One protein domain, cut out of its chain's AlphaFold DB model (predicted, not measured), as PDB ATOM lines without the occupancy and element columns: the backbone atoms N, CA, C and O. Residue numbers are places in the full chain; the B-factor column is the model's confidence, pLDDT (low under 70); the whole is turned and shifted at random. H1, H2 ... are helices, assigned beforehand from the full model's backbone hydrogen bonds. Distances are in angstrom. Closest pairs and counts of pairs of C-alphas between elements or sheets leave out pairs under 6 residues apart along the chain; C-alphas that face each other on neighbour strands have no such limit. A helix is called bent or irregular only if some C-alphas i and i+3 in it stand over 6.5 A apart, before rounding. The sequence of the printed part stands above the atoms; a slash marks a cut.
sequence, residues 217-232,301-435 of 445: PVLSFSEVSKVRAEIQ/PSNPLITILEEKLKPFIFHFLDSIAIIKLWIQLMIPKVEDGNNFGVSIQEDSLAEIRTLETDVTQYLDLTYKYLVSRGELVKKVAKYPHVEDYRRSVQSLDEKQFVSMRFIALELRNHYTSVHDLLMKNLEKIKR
ATOM      1  N   PRO A 217     156.265 195.342 270.464       56.44
ATOM      2  CA  PRO A 217     155.391 196.220 269.682       56.44
ATOM      3  C   PRO A 217     153.926 195.753 269.632       56.44
ATOM      4  O   PRO A 217     153.014 196.579 269.633       56.44
ATOM      5  N   VAL A 218     153.693 194.434 269.642       55.38
ATOM      6  CA  VAL A 218     152.356 193.808 269.616       55.38
ATOM      7  C   VAL A 218     151.638 193.951 270.968       55.38
ATOM      8  O   VAL A 218     150.416 193.910 271.029       55.38
ATOM      9  N   LEU A 219     152.381 194.179 272.054       56.94
ATOM     10  CA  LEU A 219     151.871 194.320 273.424       56.94
ATOM     11  C   LEU A 219     151.691 195.792 273.852       56.94
ATOM     12  O   LEU A 219     151.672 196.109 275.046       56.94
ATOM     13  N   SER A 220     151.617 196.717 272.892       61.12
ATOM     14  CA  SER A 220     151.499 198.150 273.176       61.12
ATOM     15  C   SER A 220     150.149 198.511 273.815       61.12
ATOM     16  O   SER A 220     149.124 197.872 273.587       61.12
ATOM     17  N   PHE A 221     150.140 199.570 274.633       57.62
ATOM     18  CA  PHE A 221     148.949 200.001 275.382       57.62
ATOM     19  C   PHE A 221     147.769 200.384 274.469       57.62
ATOM     20  O   PHE A 221     146.617 200.234 274.862       57.62
ATOM     21  N   SER A 222     148.039 200.804 273.227       59.25
ATOM     22  CA  SER A 222     147.008 201.091 272.220       59.25
ATOM     23  C   SER A 222     146.191 199.867 271.799       59.25
ATOM     24  O   SER A 222     145.082 200.027 271.294       59.25
ATOM     25  N   GLU A 223     146.707 198.652 272.006       60.47
ATOM     26  CA  GLU A 223     145.992 197.411 271.687       60.47
ATOM     27  C   GLU A 223     145.010 197.001 272.796       60.47
ATOM     28  O   GLU A 223     144.024 196.334 272.497       60.47
ATOM     29  N   VAL A 224     145.185 197.466 274.046       58.69
ATOM     30  CA  VAL A 224     144.267 197.169 275.172       58.69
ATOM     31  C   VAL A 224     142.836 197.587 274.826       58.69
ATOM     32  O   VAL A 224     141.890 196.828 275.022       58.69
ATOM     33  N   SER A 225     142.679 198.776 274.241       58.66
ATOM     34  CA  SER A 225     141.385 199.316 273.814       58.66
ATOM     35  C   SER A 225     140.725 198.484 272.709       58.66
ATOM     36  O   SER A 225     139.506 198.512 272.577       58.66
ATOM     37  N   LYS A 226     141.515 197.740 271.922       62.34
ATOM     38  CA  LYS A 226     141.042 196.875 270.828       62.34
ATOM     39  C   LYS A 226     140.664 195.471 271.308       62.34
ATOM     40  O   LYS A 226     139.873 194.803 270.649       62.34
ATOM     41  N   VAL A 227     141.166 195.038 272.474       56.19
ATOM     42  CA  VAL A 227     140.770 193.771 273.129       56.19
ATOM     43  C   VAL A 227     139.290 193.773 273.517       56.19
ATOM     44  O   VAL A 227     138.672 192.711 273.530       56.19
ATOM     45  N   ARG A 228     138.697 194.961 273.715       57.97
ATOM     46  CA  ARG A 228     137.256 195.181 273.925       57.97
ATOM     47  C   ARG A 228     136.366 194.864 272.721       57.97
ATOM     48  O   ARG A 228     135.228 195.324 272.699       57.97
ATOM     49  N   ALA A 229     136.845 194.106 271.735       50.12
ATOM     50  CA  ALA A 229     136.022 193.660 270.621       50.12
ATOM     51  C   ALA A 229     134.688 193.134 271.165       50.12
ATOM     52  O   ALA A 229     134.673 192.214 271.987       50.12
ATOM     53  N   GLU A 230     133.594 193.781 270.757       46.34
ATOM     54  CA  GLU A 230     132.237 193.363 271.069       46.34
ATOM     55  C   GLU A 230     132.116 191.913 270.619       46.34
ATOM     56  O   GLU A 230     131.950 191.609 269.438       46.34
ATOM     57  N   ILE A 231     132.254 190.981 271.561       49.81
ATOM     58  CA  ILE A 231     131.748 189.642 271.336       49.81
ATOM     59  C   ILE A 231     130.279 189.896 271.024       49.81
ATOM     60  O   ILE A 231     129.590 190.499 271.847       49.81
ATOM     61  N   GLN A 232     129.831 189.491 269.834       49.59
ATOM     62  CA  GLN A 232     128.423 189.459 269.453       49.59
ATOM     63  C   GLN A 232     127.699 188.461 270.373       49.59
ATOM     64  O   GLN A 232     127.338 187.357 269.981       49.59
ATOM     65  N   PRO A 301     133.102 182.073 269.603       86.25
ATOM     66  CA  PRO A 301     134.539 181.964 269.395       86.25
ATOM     67  C   PRO A 301     135.345 182.450 270.612       86.25
ATOM     68  O   PRO A 301     134.890 183.250 271.446       86.25
ATOM     69  N   SER A 302     136.589 181.975 270.700       88.88
ATOM     70  CA  SER A 302     137.616 182.578 271.554       88.88
ATOM     71  C   SER A 302     137.937 183.995 271.086       88.88
ATOM     72  O   SER A 302     137.729 184.340 269.924       88.88
ATOM     73  N   ASN A 303     138.462 184.825 271.987       87.69
ATOM     74  CA  ASN A 303     138.915 186.158 271.612       87.69
ATOM     75  C   ASN A 303     140.130 186.035 270.662       87.69
ATOM     76  O   ASN A 303     141.154 185.465 271.061       87.69
ATOM     77  N   PRO A 304     140.043 186.529 269.412       83.62
ATOM     78  CA  PRO A 304     141.071 186.291 268.402       83.62
ATOM     79  C   PRO A 304     142.389 186.993 268.738       83.62
ATOM     80  O   PRO A 304     143.452 186.427 268.510       83.62
ATOM     81  N   LEU A 305     142.339 188.184 269.346       80.62
ATOM     82  CA  LEU A 305     143.544 188.913 269.749       80.62
ATOM     83  C   LEU A 305     144.296 188.166 270.848       80.62
ATOM     84  O   LEU A 305     145.516 188.037 270.785       80.62
ATOM     85  N   ILE A 306     143.567 187.622 271.826       85.88
ATOM     86  CA  ILE A 306     144.174 186.819 272.892       85.88
ATOM     87  C   ILE A 306     144.759 185.527 272.330       85.88
ATOM     88  O   ILE A 306     145.871 185.158 272.687       85.88
ATOM     89  N   THR A 307     144.052 184.889 271.398       87.44
ATOM     90  CA  THR A 307     144.522 183.665 270.735       87.44
ATOM     91  C   THR A 307     145.844 183.908 269.999       87.44
ATOM     92  O   THR A 307     146.809 183.185 270.228       87.44
ATOM     93  N   ILE A 308     145.937 184.985 269.208       81.75
ATOM     94  CA  ILE A 308     147.172 185.374 268.501       81.75
ATOM     95  C   ILE A 308     148.323 185.636 269.484       81.75
ATOM     96  O   ILE A 308     149.473 185.281 269.218       81.75
ATOM     97  N   LEU A 309     148.038 186.284 270.616       77.50
ATOM     98  CA  LEU A 309     149.045 186.548 271.641       77.50
ATOM     99  C   LEU A 309     149.525 185.260 272.313       77.50
ATOM    100  O   LEU A 309     150.730 185.096 272.486       77.50
ATOM    101  N   GLU A 310     148.622 184.336 272.640       86.00
ATOM    102  CA  GLU A 310     148.987 183.033 273.198       86.00
ATOM    103  C   GLU A 310     149.841 182.214 272.228       86.00
ATOM    104  O   GLU A 310     150.855 181.651 272.640       86.00
ATOM    105  N   GLU A 311     149.462 182.161 270.949       85.12
ATOM    106  CA  GLU A 311     150.217 181.461 269.901       85.12
ATOM    107  C   GLU A 311     151.636 182.013 269.756       85.12
ATOM    108  O   GLU A 311     152.583 181.251 269.571       85.12
ATOM    109  N   LYS A 312     151.797 183.334 269.892       77.38
ATOM    110  CA  LYS A 312     153.115 183.970 269.860       77.38
ATOM    111  C   LYS A 312     153.898 183.766 271.148       77.38
ATOM    112  O   LYS A 312     155.101 183.574 271.068       77.38
ATOM    113  N   LEU A 313     153.265 183.833 272.318       79.25
ATOM    114  CA  LEU A 313     153.957 183.843 273.610       79.25
ATOM    115  C   LEU A 313     154.345 182.441 274.103       79.25
ATOM    116  O   LEU A 313     155.432 182.275 274.656       79.25
ATOM    117  N   LYS A 314     153.493 181.428 273.887       86.62
ATOM    118  CA  LYS A 314     153.720 180.046 274.358       86.62
ATOM    119  C   LYS A 314     155.077 179.468 273.931       86.62
ATOM    120  O   LYS A 314     155.754 178.927 274.805       86.62
ATOM    121  N   PRO A 315     155.528 179.600 272.665       81.56
ATOM    122  CA  PRO A 315     156.845 179.110 272.257       81.56
ATOM    123  C   PRO A 315     157.992 179.676 273.100       81.56
ATOM    124  O   PRO A 315     158.923 178.947 273.421       81.56
ATOM    125  N   PHE A 316     157.913 180.941 273.523       75.62
ATOM    126  CA  PHE A 316     158.953 181.566 274.347       75.62
ATOM    127  C   PHE A 316     158.968 181.055 275.785       75.62
ATOM    128  O   PHE A 316     160.043 180.946 276.371       75.62
ATOM    129  N   ILE A 317     157.796 180.726 276.341       85.62
ATOM    130  CA  ILE A 317     157.683 180.088 277.660       85.62
ATOM    131  C   ILE A 317     158.353 178.711 277.615       85.62
ATOM    132  O   ILE A 317     159.225 178.434 278.434       85.62
ATOM    133  N   PHE A 318     157.990 177.870 276.638       84.88
ATOM    134  CA  PHE A 318     158.579 176.534 276.491       84.88
ATOM    135  C   PHE A 318     160.083 176.595 276.251       84.88
ATOM    136  O   PHE A 318     160.837 175.916 276.938       84.88
ATOM    137  N   HIS A 319     160.522 177.482 275.360       77.75
ATOM    138  CA  HIS A 319     161.942 177.669 275.108       77.75
ATOM    139  C   HIS A 319     162.699 178.090 276.378       77.75
ATOM    140  O   HIS A 319     163.797 177.598 276.622       77.75
ATOM    141  N   PHE A 320     162.133 178.973 277.211       78.81
ATOM    142  CA  PHE A 320     162.774 179.346 278.477       78.81
ATOM    143  C   PHE A 320     162.913 178.140 279.405       78.81
ATOM    144  O   PHE A 320     163.976 177.945 279.994       78.81
ATOM    145  N   LEU A 321     161.857 177.330 279.527       84.62
ATOM    146  CA  LEU A 321     161.857 176.131 280.366       84.62
ATOM    147  C   LEU A 321     162.903 175.105 279.902       84.62
ATOM    148  O   LEU A 321     163.627 174.552 280.730       84.62
ATOM    149  N   ASP A 322     163.048 174.908 278.592       77.94
ATOM    150  CA  ASP A 322     164.069 174.018 278.036       77.94
ATOM    151  C   ASP A 322     165.485 174.551 278.311       77.94
ATOM    152  O   ASP A 322     166.337 173.829 278.841       77.94
ATOM    153  N   SER A 323     165.736 175.839 278.037       71.94
ATOM    154  CA  SER A 323     167.039 176.466 278.289       71.94
ATOM    155  C   SER A 323     167.414 176.434 279.775       71.94
ATOM    156  O   SER A 323     168.552 176.107 280.125       71.94
ATOM    157  N   ILE A 324     166.472 176.730 280.678       80.12
ATOM    158  CA  ILE A 324     166.757 176.742 282.115       80.12
ATOM    159  C   ILE A 324     166.977 175.332 282.668       80.12
ATOM    160  O   ILE A 324     167.833 175.151 283.537       80.12
ATOM    161  N   ALA A 325     166.300 174.316 282.123       75.81
ATOM    162  CA  ALA A 325     166.547 172.920 282.472       75.81
ATOM    163  C   ALA A 325     167.972 172.482 282.091       75.81
ATOM    164  O   ALA A 325     168.645 171.824 282.893       75.81
ATOM    165  N   ILE A 326     168.460 172.901 280.918       72.75
ATOM    166  CA  ILE A 326     169.838 172.644 280.474       72.75
ATOM    167  C   ILE A 326     170.846 173.326 281.409       72.75
ATOM    168  O   ILE A 326     171.798 172.684 281.859       72.75
ATOM    169  N   ILE A 327     170.631 174.601 281.751       74.94
ATOM    170  CA  ILE A 327     171.518 175.357 282.655       74.94
ATOM    171  C   ILE A 327     171.542 174.727 284.051       74.94
ATOM    172  O   ILE A 327     172.615 174.528 284.623       74.94
ATOM    173  N   LYS A 328     170.371 174.366 284.582       82.25
ATOM    174  CA  LYS A 328     170.222 173.684 285.872       82.25
ATOM    175  C   LYS A 328     171.030 172.387 285.908       82.25
ATOM    176  O   LYS A 328     171.806 172.184 286.841       82.25
ATOM    177  N   LEU A 329     170.891 171.543 284.880       71.44
ATOM    178  CA  LEU A 329     171.650 170.298 284.758       71.44
ATOM    179  C   LEU A 329     173.156 170.569 284.657       71.44
ATOM    180  O   LEU A 329     173.945 169.903 285.322       71.44
ATOM    181  N   TRP A 330     173.566 171.564 283.868       77.75
ATOM    182  CA  TRP A 330     174.974 171.926 283.735       77.75
ATOM    183  C   TRP A 330     175.586 172.348 285.076       77.75
ATOM    184  O   TRP A 330     176.623 171.803 285.450       77.75
ATOM    185  N   ILE A 331     174.940 173.245 285.829       76.69
ATOM    186  CA  ILE A 331     175.432 173.663 287.151       76.69
ATOM    187  C   ILE A 331     175.506 172.455 288.095       76.69
ATOM    188  O   ILE A 331     176.525 172.279 288.756       76.69
ATOM    189  N   GLN A 332     174.487 171.586 288.107       73.81
ATOM    190  CA  GLN A 332     174.486 170.361 288.920       73.81
ATOM    191  C   GLN A 332     175.674 169.445 288.614       73.81
ATOM    192  O   GLN A 332     176.304 168.940 289.539       73.81
ATOM    193  N   LEU A 333     176.009 169.257 287.335       69.44
ATOM    194  CA  LEU A 333     177.152 168.440 286.915       69.44
ATOM    195  C   LEU A 333     178.507 169.083 287.251       69.44
ATOM    196  O   LEU A 333     179.517 168.383 287.293       69.44
ATOM    197  N   MET A 334     178.551 170.401 287.471       76.19
ATOM    198  CA  MET A 334     179.764 171.111 287.890       76.19
ATOM    199  C   MET A 334     180.000 171.070 289.403       76.19
ATOM    200  O   MET A 334     181.091 171.450 289.842       76.19
ATOM    201  N   ILE A 335     179.028 170.617 290.202       80.12
ATOM    202  CA  ILE A 335     179.206 170.464 291.651       80.12
ATOM    203  C   ILE A 335     180.205 169.318 291.904       80.12
ATOM    204  O   ILE A 335     179.969 168.184 291.477       80.12
ATOM    205  N   PRO A 336     181.341 169.580 292.574       81.88
ATOM    206  CA  PRO A 336     182.372 168.579 292.810       81.88
ATOM    207  C   PRO A 336     181.976 167.631 293.949       81.88
ATOM    208  O   PRO A 336     181.037 167.876 294.705       81.88
ATOM    209  N   LYS A 337     182.756 166.561 294.132       85.56
ATOM    210  CA  LYS A 337     182.621 165.666 295.288       85.56
ATOM    211  C   LYS A 337     182.674 166.461 296.600       85.56
ATOM    212  O   LYS A 337     183.514 167.351 296.754       85.56
ATOM    213  N   VAL A 338     181.823 166.098 297.557       86.81
ATOM    214  CA  VAL A 338     181.835 166.658 298.916       86.81
ATOM    215  C   VAL A 338     183.185 166.376 299.579       86.81
ATOM    216  O   VAL A 338     183.619 165.226 299.652       86.81
ATOM    217  N   GLU A 339     183.847 167.433 300.038       85.50
ATOM    218  CA  GLU A 339     185.136 167.395 300.734       85.50
ATOM    219  C   GLU A 339     185.136 168.454 301.840       85.50
ATOM    220  O   GLU A 339     184.342 169.403 301.810       85.50
ATOM    221  N   ASP A 340     186.019 168.281 302.820       82.81
ATOM    222  CA  ASP A 340     186.159 169.227 303.920       82.81
ATOM    223  C   ASP A 340     187.058 170.413 303.515       82.81
ATOM    224  O   ASP A 340     188.129 170.232 302.932       82.81
ATOM    225  N   GLY A 341     186.612 171.634 303.815       85.69
ATOM    226  CA  GLY A 341     187.293 172.880 303.440       85.69
ATOM    227  C   GLY A 341     187.148 173.325 301.968       85.69
ATOM    228  O   GLY A 341     186.704 172.598 301.089       85.69
ATOM    229  N   ASN A 342     187.519 174.586 301.692       86.56
ATOM    230  CA  ASN A 342     187.475 175.223 300.357       86.56
ATOM    231  C   ASN A 342     186.099 175.180 299.646       86.56
ATOM    232  O   ASN A 342     186.019 175.083 298.421       86.56
ATOM    233  N   ASN A 343     185.005 175.276 300.408       91.81
ATOM    234  CA  ASN A 343     183.640 175.129 299.887       91.81
ATOM    235  C   ASN A 343     182.981 176.446 299.430       91.81
ATOM    236  O   ASN A 343     181.845 176.428 298.980       91.81
ATOM    237  N   PHE A 344     183.688 177.581 299.461       94.44
ATOM    238  CA  PHE A 344     183.119 178.877 299.055       94.44
ATOM    239  C   PHE A 344     182.654 178.912 297.589       94.44
ATOM    240  O   PHE A 344     181.609 179.463 297.272       94.44
ATOM    241  N   GLY A 345     183.412 178.330 296.655       93.19
ATOM    242  CA  GLY A 345     182.934 178.270 295.269       93.19
ATOM    243  C   GLY A 345     181.786 177.279 295.078       93.19
ATOM    244  O   GLY A 345     180.980 177.475 294.177       93.19
ATOM    245  N   VAL A 346     181.697 176.253 295.932       93.62
ATOM    246  CA  VAL A 346     180.584 175.294 295.924       93.62
ATOM    247  C   VAL A 346     179.310 175.975 296.425       93.62
ATOM    248  O   VAL A 346     178.277 175.831 295.787       93.62
ATOM    249  N   SER A 347     179.384 176.813 297.467       96.38
ATOM    250  CA  SER A 347     178.217 177.584 297.914       96.38
ATOM    251  C   SER A 347     177.714 178.542 296.829       96.38
ATOM    252  O   SER A 347     176.516 178.627 296.608       96.38
ATOM    253  N   ILE A 348     178.607 179.176 296.053       95.06
ATOM    254  CA  ILE A 348     178.196 179.997 294.896       95.06
ATOM    255  C   ILE A 348     177.462 179.160 293.834       95.06
ATOM    256  O   ILE A 348     176.503 179.641 293.228       95.06
ATOM    257  N   GLN A 349     177.897 177.919 293.582       90.44
ATOM    258  CA  GLN A 349     177.186 177.009 292.674       90.44
ATOM    259  C   GLN A 349     175.794 176.659 293.208       90.44
ATOM    260  O   GLN A 349     174.836 176.671 292.438       90.44
ATOM    261  N   GLU A 350     175.681 176.359 294.503       96.06
ATOM    262  CA  GLU A 350     174.408 176.037 295.158       96.06
ATOM    263  C   GLU A 350     173.437 177.221 295.134       96.06
ATOM    264  O   GLU A 350     172.278 177.040 294.754       96.06
ATOM    265  N   ASP A 351     173.919 178.429 295.436       97.44
ATOM    266  CA  ASP A 351     173.134 179.665 295.387       97.44
ATOM    267  C   ASP A 351     172.650 179.953 293.958       97.44
ATOM    268  O   ASP A 351     171.459 180.175 293.728       97.44
ATOM    269  N   SER A 352     173.549 179.851 292.971       93.12
ATOM    270  CA  SER A 352     173.194 180.034 291.555       93.12
ATOM    271  C   SER A 352     172.151 179.006 291.107       93.12
ATOM    272  O   SER A 352     171.202 179.330 290.394       93.12
ATOM    273  N   LEU A 353     172.292 177.749 291.537       93.00
ATOM    274  CA  LEU A 353     171.344 176.685 291.223       93.00
ATOM    275  C   LEU A 353     169.972 176.917 291.876       93.00
ATOM    276  O   LEU A 353     168.945 176.587 291.277       93.00
ATOM    277  N   ALA A 354     169.935 177.461 293.094       97.38
ATOM    278  CA  ALA A 354     168.696 177.805 293.785       97.38
ATOM    279  C   ALA A 354     167.936 178.938 293.073       97.38
ATOM    280  O   ALA A 354     166.717 178.844 292.895       97.38
ATOM    281  N   GLU A 355     168.645 179.961 292.595       96.06
ATOM    282  CA  GLU A 355     168.046 181.041 291.804       96.06
ATOM    283  C   GLU A 355     167.462 180.511 290.484       96.06
ATOM    284  O   GLU A 355     166.299 180.761 290.168       96.06
ATOM    285  N   ILE A 356     168.210 179.662 289.774       91.75
ATOM    286  CA  ILE A 356     167.752 178.996 288.545       91.75
ATOM    287  C   ILE A 356     166.468 178.171 288.770       91.75
ATOM    288  O   ILE A 356     165.550 178.221 287.951       91.75
ATOM    289  N   ARG A 357     166.352 177.447 289.894       95.75
ATOM    290  CA  ARG A 357     165.124 176.700 290.252       95.75
ATOM    291  C   ARG A 357     163.929 177.611 290.534       95.75
ATOM    292  O   ARG A 357     162.789 177.243 290.243       95.75
ATOM    293  N   THR A 358     164.180 178.782 291.112       97.06
ATOM    294  CA  THR A 358     163.131 179.773 291.387       97.06
ATOM    295  C   THR A 358     162.562 180.302 290.073       97.06
ATOM    296  O   THR A 358     161.358 180.219 289.849       97.06
ATOM    297  N   LEU A 359     163.436 180.693 289.142       93.88
ATOM    298  CA  LEU A 359     163.044 181.164 287.812       93.88
ATOM    299  C   LEU A 359     162.265 180.108 287.006       93.88
ATOM    300  O   LEU A 359     161.290 180.431 286.332       93.88
ATOM    301  N   GLU A 360     162.663 178.835 287.085       94.44
ATOM    302  CA  GLU A 360     161.920 177.726 286.468       94.44
ATOM    303  C   GLU A 360     160.499 177.606 287.040       94.44
ATOM    304  O   GLU A 360     159.532 177.406 286.296       94.44
ATOM    305  N   THR A 361     160.360 177.765 288.359       96.69
ATOM    306  CA  THR A 361     159.064 177.724 289.047       96.69
ATOM    307  C   THR A 361     158.171 178.878 288.594       96.69
ATOM    308  O   THR A 361     157.011 178.644 288.246       96.69
ATOM    309  N   ASP A 362     158.706 180.096 288.521       94.81
ATOM    310  CA  ASP A 362     157.963 181.285 288.089       94.81
ATOM    311  C   ASP A 362     157.459 181.141 286.646       94.81
ATOM    312  O   ASP A 362     156.284 181.378 286.352       94.81
ATOM    313  N   VAL A 363     158.312 180.664 285.735       93.00
ATOM    314  CA  VAL A 363     157.924 180.482 284.328       93.00
ATOM    315  C   VAL A 363     156.933 179.329 284.146       93.00
ATOM    316  O   VAL A 363     156.025 179.425 283.315       93.00
ATOM    317  N   THR A 364     157.020 178.282 284.966       93.94
ATOM    318  CA  THR A 364     156.004 177.217 284.987       93.94
ATOM    319  C   THR A 364     154.633 177.769 285.395       93.94
ATOM    320  O   THR A 364     153.618 177.424 284.787       93.94
ATOM    321  N   GLN A 365     154.576 178.702 286.353       95.06
ATOM    322  CA  GLN A 365     153.316 179.355 286.734       95.06
ATOM    323  C   GLN A 365     152.717 180.191 285.591       95.06
ATOM    324  O   GLN A 365     151.493 180.252 285.450       95.06
ATOM    325  N   TYR A 366     153.541 180.805 284.735       91.44
ATOM    326  CA  TYR A 366     153.057 181.534 283.554       91.44
ATOM    327  C   TYR A 366     152.343 180.616 282.556       91.44
ATOM    328  O   TYR A 366     151.320 180.994 281.970       91.44
ATOM    329  N   LEU A 367     152.835 179.385 282.406       88.94
ATOM    330  CA  LEU A 367     152.196 178.373 281.572       88.94
ATOM    331  C   LEU A 367     150.810 177.992 282.125       88.94
ATOM    332  O   LEU A 367     149.826 177.989 281.380       88.94
ATOM    333  N   ASP A 368     150.704 177.779 283.438       90.56
ATOM    334  CA  ASP A 368     149.429 177.497 284.110       90.56
ATOM    335  C   ASP A 368     148.407 178.627 283.937       90.56
ATOM    336  O   ASP A 368     147.221 178.373 283.697       90.56
ATOM    337  N   LEU A 369     148.846 179.884 284.062       88.56
ATOM    338  CA  LEU A 369     147.987 181.053 283.849       88.56
ATOM    339  C   LEU A 369     147.435 181.086 282.420       88.56
ATOM    340  O   LEU A 369     146.256 181.392 282.227       88.56
ATOM    341  N   THR A 370     148.254 180.700 281.441       86.38
ATOM    342  CA  THR A 370     147.851 180.644 280.034       86.38
ATOM    343  C   THR A 370     146.748 179.602 279.807       86.38
ATOM    344  O   THR A 370     145.756 179.884 279.142       86.38
ATOM    345  N   TYR A 371     146.839 178.422 280.427       88.31
ATOM    346  CA  TYR A 371     145.803 177.388 280.280       88.31
ATOM    347  C   TYR A 371     144.514 177.675 281.069       88.31
ATOM    348  O   TYR A 371     143.417 177.338 280.614       88.31
ATOM    349  N   LYS A 372     144.609 178.327 282.238       92.81
ATOM    350  CA  LYS A 372     143.447 178.638 283.097       92.81
ATOM    351  C   LYS A 372     142.453 179.607 282.452       92.81
ATOM    352  O   LYS A 372     141.267 179.569 282.797       92.81
ATOM    353  N   TYR A 373     142.907 180.457 281.533       93.50
ATOM    354  CA  TYR A 373     142.056 181.434 280.855       93.50
ATOM    355  C   TYR A 373     140.917 180.776 280.071       93.50
ATOM    356  O   TYR A 373     139.756 181.121 280.287       93.50
ATOM    357  N   LEU A 374     141.224 179.783 279.229       90.62
ATOM    358  CA  LEU A 374     140.230 179.127 278.372       90.62
ATOM    359  C   LEU A 374     139.118 178.460 279.193       90.62
ATOM    360  O   LEU A 374     137.934 178.629 278.895       90.62
ATOM    361  N   VAL A 375     139.491 177.771 280.275       94.00
ATOM    362  CA  VAL A 375     138.537 177.132 281.197       94.00
ATOM    363  C   VAL A 375     137.668 178.181 281.893       94.00
ATOM    364  O   VAL A 375     136.442 178.061 281.923       94.00
ATOM    365  N   SER A 376     138.288 179.245 282.410       95.62
ATOM    366  CA  SER A 376     137.582 180.317 283.124       95.62
ATOM    367  C   SER A 376     136.601 181.055 282.213       95.62
ATOM    368  O   SER A 376     135.463 181.328 282.606       95.62
ATOM    369  N   ARG A 377     137.012 181.337 280.973       94.19
ATOM    370  CA  ARG A 377     136.164 181.988 279.974       94.19
ATOM    371  C   ARG A 377     134.999 181.095 279.573       94.19
ATOM    372  O   ARG A 377     133.872 181.581 279.521       94.19
ATOM    373  N   GLY A 378     135.239 179.801 279.359       93.62
ATOM    374  CA  GLY A 378     134.184 178.829 279.063       93.62
ATOM    375  C   GLY A 378     133.107 178.771 280.151       93.62
ATOM    376  O   GLY A 378     131.915 178.823 279.845       93.62
ATOM    377  N   GLU A 379     133.504 178.755 281.427       95.19
ATOM    378  CA  GLU A 379     132.550 178.775 282.545       95.19
ATOM    379  C   GLU A 379     131.758 180.090 282.635       95.19
ATOM    380  O   GLU A 379     130.566 180.061 282.952       95.19
ATOM    381  N   LEU A 380     132.363 181.239 282.315       94.25
ATOM    382  CA  LEU A 380     131.632 182.508 282.246       94.25
ATOM    383  C   LEU A 380     130.647 182.544 281.072       94.25
ATOM    384  O   LEU A 380     129.489 182.905 281.274       94.25
ATOM    385  N   VAL A 381     131.046 182.102 279.877       92.50
ATOM    386  CA  VAL A 381     130.156 182.027 278.701       92.50
ATOM    387  C   VAL A 381     128.963 181.103 278.973       92.50
ATOM    388  O   VAL A 381     127.819 181.439 278.669       92.50
ATOM    389  N   LYS A 382     129.198 179.970 279.637       91.56
ATOM    390  CA  LYS A 382     128.141 179.067 280.110       91.56
ATOM    391  C   LYS A 382     127.191 179.744 281.106       91.56
ATOM    392  O   LYS A 382     125.991 179.481 281.060       91.56
ATOM    393  N   LYS A 383     127.690 180.605 281.999       91.69
ATOM    394  CA  LYS A 383     126.839 181.395 282.909       91.69
ATOM    395  C   LYS A 383     126.029 182.457 282.167       91.69
ATOM    396  O   LYS A 383     124.858 182.604 282.489       91.69
ATOM    397  N   VAL A 384     126.593 183.106 281.145       90.12
ATOM    398  CA  VAL A 384     125.844 184.020 280.260       90.12
ATOM    399  C   VAL A 384     124.678 183.285 279.593       90.12
ATOM    400  O   VAL A 384     123.561 183.793 279.598       90.12
ATOM    401  N   ALA A 385     124.902 182.063 279.096       87.12
ATOM    402  CA  ALA A 385     123.828 181.240 278.536       87.12
ATOM    403  C   ALA A 385     122.756 180.878 279.576       87.12
ATOM    404  O   ALA A 385     121.561 180.968 279.318       87.12
ATOM    405  N   LYS A 386     123.158 180.451 280.776       87.06
ATOM    406  CA  LYS A 386     122.204 180.026 281.815       87.06
ATOM    407  C   LYS A 386     121.431 181.181 282.452       87.06
ATOM    408  O   LYS A 386     120.301 180.979 282.885       87.06
ATOM    409  N   TYR A 387     122.034 182.363 282.525       87.69
ATOM    410  CA  TYR A 387     121.504 183.522 283.241       87.69
ATOM    411  C   TYR A 387     121.607 184.789 282.376       87.69
ATOM    412  O   TYR A 387     122.327 185.724 282.728       87.69
ATOM    413  N   PRO A 388     120.881 184.852 281.243       84.50
ATOM    414  CA  PRO A 388     121.004 185.951 280.281       84.50
ATOM    415  C   PRO A 388     120.549 187.312 280.829       84.50
ATOM    416  O   PRO A 388     120.934 188.341 280.286       84.50
ATOM    417  N   HIS A 389     119.746 187.311 281.899       83.75
ATOM    418  CA  HIS A 389     119.259 188.499 282.604       83.75
ATOM    419  C   HIS A 389     120.298 189.111 283.559       83.75
ATOM    420  O   HIS A 389     120.089 190.212 284.062       83.75
ATOM    421  N   VAL A 390     121.406 188.412 283.837       87.44
ATOM    422  CA  VAL A 390     122.489 188.909 284.694       87.44
ATOM    423  C   VAL A 390     123.580 189.516 283.815       87.44
ATOM    424  O   VAL A 390     124.486 188.824 283.347       87.44
ATOM    425  N   GLU A 391     123.501 190.828 283.607       87.38
ATOM    426  CA  GLU A 391     124.427 191.568 282.738       87.38
ATOM    427  C   GLU A 391     125.893 191.481 283.199       87.38
ATOM    428  O   GLU A 391     126.819 191.455 282.385       87.38
ATOM    429  N   ASP A 392     126.128 191.331 284.505       93.50
ATOM    430  CA  ASP A 392     127.476 191.206 285.061       93.50
ATOM    431  C   ASP A 392     128.236 189.987 284.527       93.50
ATOM    432  O   ASP A 392     129.466 190.029 284.450       93.50
ATOM    433  N   TYR A 393     127.556 188.917 284.091       92.31
ATOM    434  CA  TYR A 393     128.246 187.792 283.454       92.31
ATOM    435  C   TYR A 393     128.824 188.164 282.087       92.31
ATOM    436  O   TYR A 393     129.926 187.715 281.768       92.31
ATOM    437  N   ARG A 394     128.153 189.019 281.304       87.38
ATOM    438  CA  ARG A 394     128.684 189.504 280.016       87.38
ATOM    439  C   ARG A 394     129.875 190.426 280.235       87.38
ATOM    440  O   ARG A 394     130.932 190.215 279.638       87.38
ATOM    441  N   ARG A 395     129.749 191.372 281.173       87.75
ATOM    442  CA  ARG A 395     130.862 192.243 281.590       87.75
ATOM    443  C   ARG A 395     132.047 191.449 282.137       87.75
ATOM    444  O   ARG A 395     133.194 191.785 281.857       87.75
ATOM    445  N   SER A 396     131.790 190.363 282.865       93.12
ATOM    446  CA  SER A 396     132.844 189.490 283.397       93.12
ATOM    447  C   SER A 396     133.646 188.799 282.295       93.12
ATOM    448  O   SER A 396     134.852 188.636 282.455       93.12
ATOM    449  N   VAL A 397     133.020 188.413 281.174       92.38
ATOM    450  CA  VAL A 397     133.752 187.856 280.020       92.38
ATOM    451  C   VAL A 397     134.710 188.901 279.442       92.38
ATOM    452  O   VAL A 397     135.885 188.601 279.248       92.38
ATOM    453  N   GLN A 398     134.241 190.135 279.237       87.31
ATOM    454  CA  GLN A 398     135.076 191.235 278.735       87.31
ATOM    455  C   GLN A 398     136.231 191.557 279.696       87.31
ATOM    456  O   GLN A 398     137.380 191.664 279.278       87.31
ATOM    457  N   SER A 399     135.944 191.643 280.998       88.94
ATOM    458  CA  SER A 399     136.961 191.899 282.023       88.94
ATOM    459  C   SER A 399     137.989 190.766 282.126       88.94
ATOM    460  O   SER A 399     139.175 191.024 282.336       88.94
ATOM    461  N   LEU A 400     137.569 189.508 281.938       93.00
ATOM    462  CA  LEU A 400     138.488 188.371 281.893       93.00
ATOM    463  C   LEU A 400     139.417 188.444 280.673       93.00
ATOM    464  O   LEU A 400     140.610 188.174 280.814       93.00
ATOM    465  N   ASP A 401     138.894 188.831 279.510       88.62
ATOM    466  CA  ASP A 401     139.689 189.027 278.294       88.62
ATOM    467  C   ASP A 401     140.724 190.161 278.487       88.62
ATOM    468  O   ASP A 401     141.915 189.973 278.226       88.62
ATOM    469  N   GLU A 402     140.321 191.306 279.051       85.12
ATOM    470  CA  GLU A 402     141.242 192.402 279.403       85.12
ATOM    471  C   GLU A 402     142.333 191.946 280.384       85.12
ATOM    472  O   GLU A 402     143.526 192.195 280.172       85.12
ATOM    473  N   LYS A 403     141.942 191.230 281.446       89.69
ATOM    474  CA  LYS A 403     142.878 190.671 282.428       89.69
ATOM    475  C   LYS A 403     143.881 189.732 281.763       89.69
ATOM    476  O   LYS A 403     145.067 189.779 282.102       89.69
ATOM    477  N   GLN A 404     143.433 188.884 280.839       90.31
ATOM    478  CA  GLN A 404     144.309 187.943 280.149       90.31
ATOM    479  C   GLN A 404     145.308 188.663 279.246       90.31
ATOM    480  O   GLN A 404     146.491 188.326 279.264       90.31
ATOM    481  N   PHE A 405     144.879 189.700 278.525       83.25
ATOM    482  CA  PHE A 405     145.794 190.538 277.748       83.25
ATOM    483  C   PHE A 405     146.895 191.148 278.629       83.25
ATOM    484  O   PHE A 405     148.082 191.033 278.318       83.25
ATOM    485  N   VAL A 406     146.515 191.756 279.760       80.56
ATOM    486  CA  VAL A 406     147.478 192.347 280.705       80.56
ATOM    487  C   VAL A 406     148.421 191.280 281.265       80.56
ATOM    488  O   VAL A 406     149.624 191.522 281.361       80.56
ATOM    489  N   SER A 407     147.896 190.094 281.576       88.12
ATOM    490  CA  SER A 407     148.685 188.967 282.087       88.12
ATOM    491  C   SER A 407     149.708 188.484 281.057       88.12
ATOM    492  O   SER A 407     150.879 188.340 281.392       88.12
ATOM    493  N   MET A 408     149.324 188.317 279.789       82.31
ATOM    494  CA  MET A 408     150.260 187.932 278.721       82.31
ATOM    495  C   MET A 408     151.336 188.989 278.479       82.31
ATOM    496  O   MET A 408     152.504 188.654 278.283       82.31
ATOM    497  N   ARG A 409     150.972 190.275 278.551       78.88
ATOM    498  CA  ARG A 409     151.947 191.368 278.488       78.88
ATOM    499  C   ARG A 409     152.947 191.292 279.638       78.88
ATOM    500  O   ARG A 409     154.142 191.452 279.408       78.88
ATOM    501  N   PHE A 410     152.469 191.043 280.854       82.44
ATOM    502  CA  PHE A 410     153.321 190.870 282.029       82.44
ATOM    503  C   PHE A 410     154.246 189.653 281.895       82.44
ATOM    504  O   PHE A 410     155.447 189.780 282.096       82.44
ATOM    505  N   ILE A 411     153.730 188.507 281.452       84.94
ATOM    506  CA  ILE A 411     154.538 187.300 281.223       84.94
ATOM    507  C   ILE A 411     155.659 187.569 280.210       84.94
ATOM    508  O   ILE A 411     156.800 187.183 280.438       84.94
ATOM    509  N   ALA A 412     155.371 188.266 279.107       76.25
ATOM    510  CA  ALA A 412     156.394 188.616 278.121       76.25
ATOM    511  C   ALA A 412     157.488 189.535 278.700       76.25
ATOM    512  O   ALA A 412     158.669 189.383 278.377       76.25
ATOM    513  N   LEU A 413     157.098 190.479 279.565       75.06
ATOM    514  CA  LEU A 413     158.017 191.363 280.280       75.06
ATOM    515  C   LEU A 413     158.939 190.579 281.211       75.06
ATOM    516  O   LEU A 413     160.158 190.759 281.160       75.06
ATOM    517  N   GLU A 414     158.356 189.693 282.011       83.44
ATOM    518  CA  GLU A 414     159.095 188.888 282.972       83.44
ATOM    519  C   GLU A 414     159.987 187.857 282.295       83.44
ATOM    520  O   GLU A 414     161.130 187.712 282.700       83.44
ATOM    521  N   LEU A 415     159.560 187.233 281.194       77.44
ATOM    522  CA  LEU A 415     160.439 186.356 280.413       77.44
ATOM    523  C   LEU A 415     161.719 187.081 279.980       77.44
ATOM    524  O   LEU A 415     162.817 186.561 280.170       77.44
ATOM    525  N   ARG A 416     161.609 188.307 279.449       73.12
ATOM    526  CA  ARG A 416     162.782 189.121 279.084       73.12
ATOM    527  C   ARG A 416     163.666 189.417 280.301       73.12
ATOM    528  O   ARG A 416     164.894 189.340 280.201       73.12
ATOM    529  N   ASN A 417     163.053 189.789 281.425       77.69
ATOM    530  CA  ASN A 417     163.783 190.081 282.658       77.69
ATOM    531  C   ASN A 417     164.518 188.831 283.150       77.69
ATOM    532  O   ASN A 417     165.720 188.897 283.376       77.69
ATOM    533  N   HIS A 418     163.841 187.684 283.200       82.94
ATOM    534  CA  HIS A 418     164.414 186.405 283.599       82.94
ATOM    535  C   HIS A 418     165.600 186.004 282.722       82.94
ATOM    536  O   HIS A 418     166.634 185.624 283.261       82.94
ATOM    537  N   TYR A 419     165.519 186.153 281.395       71.19
ATOM    538  CA  TYR A 419     166.688 185.923 280.533       71.19
ATOM    539  C   TYR A 419     167.862 186.830 280.913       71.19
ATOM    540  O   TYR A 419     169.001 186.376 280.988       71.19
ATOM    541  N   THR A 420     167.601 188.105 281.197       72.25
ATOM    542  CA  THR A 420     168.656 189.046 281.604       72.25
ATOM    543  C   THR A 420     169.271 188.644 282.947       72.25
ATOM    544  O   THR A 420     170.494 188.643 283.075       72.25
ATOM    545  N   SER A 421     168.444 188.238 283.913       82.25
ATOM    546  CA  SER A 421     168.886 187.774 285.232       82.25
ATOM    547  C   SER A 421     169.735 186.510 285.139       82.25
ATOM    548  O   SER A 421     170.822 186.472 285.709       82.25
ATOM    549  N   VAL A 422     169.313 185.513 284.348       78.62
ATOM    550  CA  VAL A 422     170.113 184.301 284.095       78.62
ATOM    551  C   VAL A 422     171.482 184.675 283.525       78.62
ATOM    552  O   VAL A 422     172.500 184.160 283.978       78.62
ATOM    553  N   HIS A 423     171.529 185.592 282.556       73.06
ATOM    554  CA  HIS A 423     172.784 185.974 281.910       73.06
ATOM    555  C   HIS A 423     173.721 186.653 282.908       73.06
ATOM    556  O   HIS A 423     174.896 186.304 283.000       73.06
ATOM    557  N   ASP A 424     173.199 187.625 283.651       76.56
ATOM    558  CA  ASP A 424     173.952 188.378 284.647       76.56
ATOM    559  C   ASP A 424     174.499 187.465 285.758       76.56
ATOM    560  O   ASP A 424     175.698 187.513 286.055       76.56
ATOM    561  N   LEU A 425     173.654 186.573 286.292       84.94
ATOM    562  CA  LEU A 425     174.024 185.570 287.292       84.94
ATOM    563  C   LEU A 425     175.172 184.686 286.799       84.94
ATOM    564  O   LEU A 425     176.181 184.525 287.493       84.94
ATOM    565  N   LEU A 426     175.030 184.128 285.593       76.81
ATOM    566  CA  LEU A 426     176.026 183.229 285.021       76.81
ATOM    567  C   LEU A 426     177.337 183.956 284.735       76.81
ATOM    568  O   LEU A 426     178.394 183.455 285.110       76.81
ATOM    569  N   MET A 427     177.290 185.133 284.113       75.12
ATOM    570  CA  MET A 427     178.495 185.864 283.713       75.12
ATOM    571  C   MET A 427     179.315 186.343 284.908       75.12
ATOM    572  O   MET A 427     180.543 186.244 284.878       75.12
ATOM    573  N   LYS A 428     178.663 186.815 285.975       82.56
ATOM    574  CA  LYS A 428     179.356 187.259 287.194       82.56
ATOM    575  C   LYS A 428     180.014 186.106 287.945       82.56
ATOM    576  O   LYS A 428     181.098 186.276 288.497       82.56
ATOM    577  N   ASN A 429     179.380 184.936 287.946       82.00
ATOM    578  CA  ASN A 429     179.808 183.798 288.760       82.00
ATOM    579  C   ASN A 429     180.507 182.691 287.960       82.00
ATOM    580  O   ASN A 429     180.898 181.672 288.532       82.00
ATOM    581  N   LEU A 430     180.718 182.888 286.655       78.44
ATOM    582  CA  LEU A 430     181.150 181.853 285.713       78.44
ATOM    583  C   LEU A 430     182.406 181.101 286.158       78.44
ATOM    584  O   LEU A 430     182.483 179.877 286.035       78.44
ATOM    585  N   GLU A 431     183.402 181.823 286.673       77.44
ATOM    586  CA  GLU A 431     184.653 181.216 287.126       77.44
ATOM    587  C   GLU A 431     184.427 180.248 288.284       77.44
ATOM    588  O   GLU A 431     184.963 179.138 288.276       77.44
ATOM    589  N   LYS A 432     183.604 180.649 289.258       82.50
ATOM    590  CA  LYS A 432     183.278 179.844 290.437       82.50
ATOM    591  C   LYS A 432     182.340 178.697 290.091       82.50
ATOM    592  O   LYS A 432     182.543 177.601 290.599       82.50
ATOM    593  N   ILE A 433     181.419 178.905 289.150       78.88
ATOM    594  CA  ILE A 433     180.564 177.840 288.619       78.88
ATOM    595  C   ILE A 433     181.394 176.767 287.904       78.88
ATOM    596  O   ILE A 433     181.124 175.584 288.067       78.88
ATOM    597  N   LYS A 434     182.427 177.136 287.137       73.38
ATOM    598  CA  LYS A 434     183.279 176.156 286.435       73.38
ATOM    599  C   LYS A 434     184.351 175.531 287.325       73.38
ATOM    600  O   LYS A 434     184.776 174.401 287.085       73.38
ATOM    601  N   ARG A 435     184.891 176.301 288.270       78.50
ATOM    602  CA  ARG A 435     186.053 175.935 289.093       78.50
ATOM    603  C   ARG A 435     185.821 176.411 290.531       78.50
ATOM    604  O   ARG A 435     186.432 177.395 290.956       78.50
TER     605      ARG A 435
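What this domain is: This is residues 217 to 232 and 301 to 435 of the 445 residues of the protein "Hypothetical protein" of Rotaria sp. Silwood2 (UniProt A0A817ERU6). Two long helices, H3 and H4, run side by side in opposite ways as a helical hairpin and make the length of a rod. Beside them the bent helix H2 adds a third member over part of that length, its arm H2b completing a three-helix up-and-down bundle, while the short H1 packs on H4 at residues 401 to 405. The printed part has 151 residues with four named helices in the order H1, H2, H3, H4 and no named strand, and its class is all helix. It is loose, with a radius of gyration of the C-alphas of 21.3 A, and spans 73 by 31 by 19 A.

How they stand to each other: The hub is H4, residues 391 to 434, which touches three other helices. It touches H3, residues 344 to 386, at a shallow tilt of 13 degrees, opposite ways; the closest C-alphas, of Gly 345 and Lys 432, are 5.1 A apart. H2, residues 304 to 334, was assigned as one helix by its hydrogen bonds but is bent, with C-alphas 312 and 315 6.6 A apart; its arms H2a, residues 304 to 312, and H2b, residues 315 to 334, stand at 26 degrees. H2b and H3 form a second hairpin at 25 degrees, with H3 touching by residues 349 to 367 alone; the C-alphas of Lys 328 and Leu 353 are closest, at 6.2 A. Residues 415 to 434 of H4 alone touch H2b, closest at the C-alphas of Met 334 and Lys 434, 6.3 A. Residues 401 to 408 of H4 alone touch H2a, closest at the C-alphas of Ile 306 and Phe 405, 6.3 A. H1, residues 221 to 227, touches H4 at a steep tilt of 41 degrees, with the C-alphas of Val 227 and Glu 402 closest, at 6.4 A; H1 is apart from H2b and H3. Every O i to N i+4 pair is within hydrogen-bond range in H2a and H2b, against 36 of 39 in H3, 38 of 40 in H4 and 1 of 3 in H1, where 3 of 4 O i to N i+3 pairs are within range.

Where its parts are: H4 is 60.9 A long and ends at C-alpha 434 (183.279, 176.156, 286.435); it is irregular, with C-alphas 428 and 431 8.0 A apart and a kink of 58 degrees near residue 428. H3 is 63.3 A long, from C-alpha 344 (183.119, 178.877, 299.055), with a kink of 27 degrees near residue 371. H2b measures 28.9 A, H2a 12.4 A and H1 10.5 A, H1 beginning at C-alpha 221 (148.949, 200.001, 275.382).

The domain as a whole: The C-alphas of Gly 341 and His 389, the two farthest apart, are 72.8 A from each other. Residues 233 to 300 are not printed, and C-alphas 232 and 301 are 9.7 A apart across that cut. The link from H3 to H4 is tight and that from H2 to H3 is short. Residues 386 to 391 stand free. The mean pLDDT of the printed part is 82.4; residues 217 to 232 and residue 333 are under 70.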